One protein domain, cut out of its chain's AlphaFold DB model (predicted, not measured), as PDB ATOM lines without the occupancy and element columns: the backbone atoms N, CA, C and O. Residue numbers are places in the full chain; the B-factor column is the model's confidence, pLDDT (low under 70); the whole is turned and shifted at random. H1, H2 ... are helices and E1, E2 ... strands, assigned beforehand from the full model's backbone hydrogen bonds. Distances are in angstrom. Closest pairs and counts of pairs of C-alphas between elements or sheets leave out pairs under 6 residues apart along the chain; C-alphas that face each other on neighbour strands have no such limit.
ATOM      1  N   THR A   2      -4.185 108.388  43.063       53.84
ATOM      2  CA  THR A   2      -4.397 108.089  41.638       53.84
ATOM      3  C   THR A   2      -5.284 106.852  41.477       53.84
ATOM      4  O   THR A   2      -5.312 105.986  42.349       53.84
ATOM      5  N   ALA A   3      -6.031 106.774  40.372       59.12
ATOM      6  CA  ALA A   3      -6.981 105.693  40.089       59.12
ATOM      7  C   ALA A   3      -6.362 104.276  40.151       59.12
ATOM      8  O   ALA A   3      -7.056 103.326  40.512       59.12
ATOM      9  N   ASP A   4      -5.053 104.152  39.899       61.25
ATOM     10  CA  ASP A   4      -4.289 102.898  39.995       61.25
ATOM     11  C   ASP A   4      -4.330 102.255  41.382       61.25
ATOM     12  O   ASP A   4      -4.439 101.036  41.514       61.25
ATOM     13  N   THR A   5      -4.270 103.060  42.444       62.03
ATOM     14  CA  THR A   5      -4.237 102.522  43.808       62.03
ATOM     15  C   THR A   5      -5.596 101.933  44.198       62.03
ATOM     16  O   THR A   5      -5.665 100.905  44.864       62.03
ATOM     17  N   PHE A   6      -6.689 102.543  43.727       60.78
ATOM     18  CA  PHE A   6      -8.054 102.079  43.988       60.78
ATOM     19  C   PHE A   6      -8.342 100.727  43.319       60.78
ATOM     20  O   PHE A   6      -8.889  99.824  43.952       60.78
ATOM     21  N   GLN A   7      -7.933 100.562  42.058       65.19
ATOM     22  CA  GLN A   7      -8.126  99.304  41.334       65.19
ATOM     23  C   GLN A   7      -7.335  98.150  41.962       65.19
ATOM     24  O   GLN A   7      -7.857  97.042  42.074       65.19
ATOM     25  N   GLN A   8      -6.115  98.412  42.439       65.69
ATOM     26  CA  GLN A   8      -5.285  97.397  43.095       65.69
ATOM     27  C   GLN A   8      -5.871  96.917  44.431       65.69
ATOM     28  O   GLN A   8      -5.893  95.712  44.684       65.69
ATOM     29  N   PHE A   9      -6.394  97.822  45.269       67.25
ATOM     30  CA  PHE A   9      -7.057  97.431  46.520       67.25
ATOM     31  C   PHE A   9      -8.349  96.649  46.266       67.25
ATOM     32  O   PHE A   9      -8.558  95.597  46.870       67.25
ATOM     33  N   SER A  10      -9.168  97.097  45.308       72.94
ATOM     34  CA  SER A  10     -10.398  96.391  44.933       72.94
ATOM     35  C   SER A  10     -10.123  94.980  44.399       72.94
ATOM     36  O   SER A  10     -10.851  94.050  44.743       72.94
ATOM     37  N   ALA A  11      -9.074  94.800  43.589       81.00
ATOM     38  CA  ALA A  11      -8.695  93.494  43.052       81.00
ATOM     39  C   ALA A  11      -8.185  92.546  44.146       81.00
ATOM     40  O   ALA A  11      -8.534  91.366  44.156       81.00
ATOM     41  N   ARG A  12      -7.397  93.062  45.099       84.31
ATOM     42  CA  ARG A  12      -6.896  92.268  46.225       84.31
ATOM     43  C   ARG A  12      -8.028  91.785  47.128       84.31
ATOM     44  O   ARG A  12      -8.064  90.607  47.466       84.31
ATOM     45  N   ARG A  13      -8.971  92.669  47.463       86.75
ATOM     46  CA  ARG A  13     -10.147  92.311  48.268       86.75
ATOM     47  C   ARG A  13     -10.984  91.231  47.587       86.75
ATOM     48  O   ARG A  13     -11.388  90.282  48.250       86.75
ATOM     49  N   GLN A  14     -11.207  91.347  46.276       88.94
ATOM     50  CA  GLN A  14     -11.936  90.322  45.528       88.94
ATOM     51  C   GLN A  14     -11.197  88.978  45.541       88.94
ATOM     52  O   GLN A  14     -11.816  87.959  45.812       88.94
ATOM     53  N   ALA A  15      -9.875  88.976  45.349       91.25
ATOM     54  CA  ALA A  15      -9.080  87.749  45.402       91.25
ATOM     55  C   ALA A  15      -9.132  87.062  46.781       91.25
ATOM     56  O   ALA A  15      -9.184  85.835  46.859       91.25
ATOM     57  N   ASP A  16      -9.140  87.833  47.872       91.44
ATOM     58  CA  ASP A  16      -9.273  87.280  49.223       91.44
ATOM     59  C   ASP A  16     -10.678  86.693  49.473       91.44
ATOM     60  O   ASP A  16     -10.790  85.649  50.124       91.44
ATOM     61  N   ILE A  17     -11.734  87.311  48.922       91.56
ATOM     62  CA  ILE A  17     -13.104  86.770  48.947       91.56
ATOM     63  C   ILE A  17     -13.170  85.465  48.147       91.56
ATOM     64  O   ILE A  17     -13.600  84.451  48.692       91.56
ATOM     65  N   ASP A  18     -12.693  85.464  46.902       93.19
ATOM     66  CA  ASP A  18     -12.711  84.288  46.024       93.19
ATOM     67  C   ASP A  18     -11.949  83.115  46.663       93.19
ATOM     68  O   ASP A  18     -12.409  81.969  46.639       93.19
ATOM     69  N   ARG A  19     -10.811  83.402  47.315       94.50
ATOM     70  CA  ARG A  19     -10.065  82.401  48.082       94.50
ATOM     71  C   ARG A  19     -10.906  81.844  49.229       94.50
ATOM     72  O   ARG A  19     -11.030  80.625  49.327       94.50
ATOM     73  N   ALA A  20     -11.516  82.701  50.050       92.25
ATOM     74  CA  ALA A  20     -12.371  82.261  51.154       92.25
ATOM     75  C   ALA A  20     -13.548  81.394  50.676       92.25
ATOM     76  O   ALA A  20     -13.899  80.418  51.341       92.25
ATOM     77  N   GLN A  21     -14.113  81.702  49.504       93.19
ATOM     78  CA  GLN A  21     -15.135  80.874  48.865       93.19
ATOM     79  C   GLN A  21     -14.583  79.503  48.454       93.19
ATOM     80  O   GLN A  21     -15.171  78.477  48.794       93.19
ATOM     81  N   SER A  22     -13.428  79.470  47.784       95.19
ATOM     82  CA  SER A  22     -12.805  78.224  47.318       95.19
ATOM     83  C   SER A  22     -12.346  77.297  48.452       95.19
ATOM     84  O   SER A  22     -12.451  76.077  48.339       95.19
ATOM     85  N   GLU A  23     -11.887  77.865  49.567       95.38
ATOM     86  CA  GLU A  23     -11.369  77.125  50.723       95.38
ATOM     87  C   GLU A  23     -12.473  76.730  51.717       95.38
ATOM     88  O   GLU A  23     -12.185  76.142  52.758       95.38
ATOM     89  N   SER A  24     -13.742  77.040  51.417       91.75
ATOM     90  CA  SER A  24     -14.866  76.852  52.347       91.75
ATOM     91  C   SER A  24     -14.622  77.509  53.715       91.75
ATOM     92  O   SER A  24     -15.028  76.987  54.755       91.75
ATOM     93  N   ALA A  25     -13.943  78.659  53.727       91.31
ATOM     94  CA  ALA A  25     -13.590  79.372  54.946       91.31
ATOM     95  C   ALA A  25     -14.780  80.172  55.505       91.31
ATOM     96  O   ALA A  25     -15.713  80.527  54.782       91.31
ATOM     97  N   THR A  26     -14.724  80.497  56.800       90.81
ATOM     98  CA  THR A  26     -15.608  81.490  57.428       90.81
ATOM     99  C   THR A  26     -14.811  82.768  57.667       90.81
ATOM    100  O   THR A  26     -13.815  82.749  58.390       90.81
ATOM    101  N   ALA A  27     -15.224  83.871  57.045       91.12
ATOM    102  CA  ALA A  27     -14.518  85.148  57.071       91.12
ATOM    103  C   ALA A  27     -15.487  86.328  56.911       91.12
ATOM    104  O   ALA A  27     -16.561  86.193  56.331       91.12
ATOM    105  N   PHE A  28     -15.088  87.510  57.380       90.38
ATOM    106  CA  PHE A  28     -15.781  88.761  57.081       90.38
ATOM    107  C   PHE A  28     -14.781  89.797  56.569       90.38
ATOM    108  O   PHE A  28     -13.665  89.914  57.073       90.38
ATOM    109  N   PHE A  29     -15.198  90.561  55.568       90.88
ATOM    110  CA  PHE A  29     -14.373  91.555  54.897       90.88
ATOM    111  C   PHE A  29     -15.002  92.923  55.092       90.88
ATOM    112  O   PHE A  29     -16.016  93.250  54.467       90.88
ATOM    113  N   LEU A  30     -14.390  93.729  55.958       87.12
ATOM    114  CA  LEU A  30     -14.802  95.112  56.154       87.12
ATOM    115  C   LEU A  30     -14.618  95.913  54.853       87.12
ATOM    116  O   LEU A  30     -13.783  95.562  54.014       87.12
ATOM    117  N   PRO A  31     -15.428  96.957  54.644       85.94
ATOM    118  CA  PRO A  31     -15.254  97.824  53.499       85.94
ATOM    119  C   PRO A  31     -14.022  98.712  53.694       85.94
ATOM    120  O   PRO A  31     -13.871  99.357  54.731       85.94
ATOM    121  N   ASP A  32     -13.168  98.794  52.675       79.94
ATOM    122  CA  ASP A  32     -11.999  99.687  52.703       79.94
ATOM    123  C   ASP A  32     -12.419 101.161  52.564       79.94
ATOM    124  O   ASP A  32     -11.721 102.088  52.992       79.94
ATOM    125  N   HIS A  33     -13.593 101.395  51.969       77.88
ATOM    126  CA  HIS A  33     -14.136 102.712  51.656       77.88
ATOM    127  C   HIS A  33     -15.655 102.763  51.829       77.88
ATOM    128  O   HIS A  33     -16.346 101.757  51.735       77.88
ATOM    129  N   ARG A  34     -16.191 103.978  51.980       73.31
ATOM    130  CA  ARG A  34     -17.615 104.251  52.271       73.31
ATOM    131  C   ARG A  34     -18.607 103.774  51.197       73.31
ATOM    132  O   ARG A  34     -19.800 103.775  51.452       73.31
ATOM    133  N   TRP A  35     -18.116 103.438  50.004       74.50
ATOM    134  CA  TRP A  35     -18.911 102.998  48.850       74.50
ATOM    135  C   TRP A  35     -18.894 101.479  48.648       74.50
ATOM    136  O   TRP A  35     -19.448 100.991  47.669       74.50
ATOM    137  N   GLN A  36     -18.206 100.744  49.522       78.12
ATOM    138  CA  GLN A  36     -18.207  99.288  49.528       78.12
ATOM    139  C   GLN A  36     -19.019  98.797  50.720       78.12
ATOM    140  O   GLN A  36     -18.952  99.382  51.802       78.12
ATOM    141  N   ASP A  37     -19.732  97.695  50.524       84.38
ATOM    142  CA  ASP A  37     -20.401  96.987  51.607       84.38
ATOM    143  C   ASP A  37     -19.471  95.940  52.227       84.38
ATOM    144  O   ASP A  37     -18.560  95.400  51.581       84.38
ATOM    145  N   ALA A  38     -19.706  95.637  53.503       89.31
ATOM    146  CA  ALA A  38     -19.079  94.493  54.146       89.31
ATOM    147  C   ALA A  38     -19.524  93.195  53.452       89.31
ATOM    148  O   ALA A  38     -20.690  93.048  53.090       89.31
ATOM    149  N   VAL A  39     -18.599  92.251  53.284       92.44
ATOM    150  CA  VAL A  39     -18.900  90.924  52.730       92.44
ATOM    151  C   VAL A  39     -18.736  89.890  53.830       92.44
ATOM    152  O   VAL A  39     -17.706  89.862  54.505       92.44
ATOM    153  N   TYR A  40     -19.745  89.044  54.000       92.50
ATOM    154  CA  TYR A  40     -19.767  87.978  54.993       92.50
ATOM    155  C   TYR A  40     -19.731  86.638  54.269       92.50
ATOM    156  O   TYR A  40     -20.567  86.381  53.405       92.50
ATOM    157  N   VAL A  41     -18.749  85.803  54.597       93.88
ATOM    158  CA  VAL A  41     -18.559  84.481  53.998       93.88
ATOM    159  C   VAL A  41     -18.651  83.431  55.093       93.88
ATOM    160  O   VAL A  41     -17.858  83.440  56.031       93.88
ATOM    161  N   LEU A  42     -19.600  82.512  54.972       91.69
ATOM    162  CA  LEU A  42     -19.800  81.405  55.894       91.69
ATOM    163  C   LEU A  42     -19.574  80.092  55.148       91.69
ATOM    164  O   LEU A  42     -20.311  79.774  54.217       91.69
ATOM    165  N   ARG A  43     -18.558  79.322  55.558       92.75
ATOM    166  CA  ARG A  43     -18.205  78.035  54.927       92.75
ATOM    167  C   ARG A  43     -18.105  78.126  53.393       92.75
ATOM    168  O   ARG A  43     -18.552  77.239  52.676       92.75
ATOM    169  N   GLY A  44     -17.549  79.230  52.898       91.56
ATOM    170  CA  GLY A  44     -17.382  79.524  51.473       91.56
ATOM    171  C   GLY A  44     -18.595  80.119  50.741       91.56
ATOM    172  O   GLY A  44     -18.473  80.481  49.572       91.56
ATOM    173  N   ALA A  45     -19.748  80.279  51.394       92.19
ATOM    174  CA  ALA A  45     -20.913  80.953  50.819       92.19
ATOM    175  C   ALA A  45     -20.968  82.424  51.247       92.19
ATOM    176  O   ALA A  45     -20.788  82.727  52.425       92.19
ATOM    177  N   VAL A  46     -21.247  83.340  50.314       91.62
ATOM    178  CA  VAL A  46     -21.575  84.731  50.668       91.62
ATOM    179  C   VAL A  46     -22.990  84.754  51.236       91.62
ATOM    180  O   VAL A  46     -23.927  84.319  50.570       91.62
ATOM    181  N   VAL A  47     -23.127  85.262  52.457       89.56
ATOM    182  CA  VAL A  47     -24.377  85.282  53.226       89.56
ATOM    183  C   VAL A  47     -24.693  86.698  53.706       89.56
ATOM    184  O   VAL A  47     -23.862  87.608  53.608       89.56
ATOM    185  N   SER A  48     -25.900  86.908  54.231       88.00
ATOM    186  CA  SER A  48     -26.229  88.167  54.903       88.00
ATOM    187  C   SER A  48     -25.444  88.318  56.212       88.00
ATOM    188  O   SER A  48     -24.921  87.351  56.773       88.00
TER     189      SER A  48
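What this domain is: This is residues 2 to 48 of the 101 residues of an uncharacterized protein of Burkholderia vietnamiensis (UniProt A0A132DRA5). One long helix, H1, has a small sheet of three short strands over one side of its later half, residues 13 to 22; the loop of residues 30 to 38 runs beyond the sheet, back toward the helix's first half. The printed part has 47 residues, in the order H1, E1, E2, E3, and its class is mixed, helices and strands. The sheet's order is E1, E2, E3, antiparallel throughout. The whole is only just compact, close to loose, with a radius of gyration of the C-alphas of 11.3 A, and its flat outline spans 36 by 19 by 9 A.

How they stand to each other: Start with H1, residues 3 to 22, where every O i to N i+4 pair is within hydrogen-bond range. A tight link leads to E1, residues 27 to 29, which forms a hairpin with E2, residues 39 to 42; look for N 29 and O 39, 2.8 A apart. E2 and E3, residues 45 to 47, form a second hairpin, with N 42 and O 45 2.8 A apart. The three strands make a meander, each the antiparallel neighbour of the one before. E1 and E3, the edge strands, are apart. H1 is on one face of this sheet, giving two layers, at a height over the sheet of 11.1 A. It lies over E2 and, only just, with 3 C-alphas, over E1, and runs along the strands, at 8 degrees to E2 on the local plane. The closest C-alphas of H1 and E2 are those of Gln 21 and Val 41, 7.1 A apart.

Where its parts are: Find C-alpha 3 at (-6.981, 105.693, 40.089); from there H1 runs 29.0 A to C-alpha 22 at (-12.805, 78.224, 47.318). E1 covers 6.8 A, E2 10.1 A, and E3 6.0 A, ending at C-alpha 47 at (-24.377, 85.282, 53.226).

The domain as a whole: The C-alphas of Thr 2 and Arg 43, the two farthest apart, are separated by 35.6 A. The printed part has no cut and no long link. Look for low confidence at residues 2 to 9, under 70; the mean pLDDT of the printed part is 83.8.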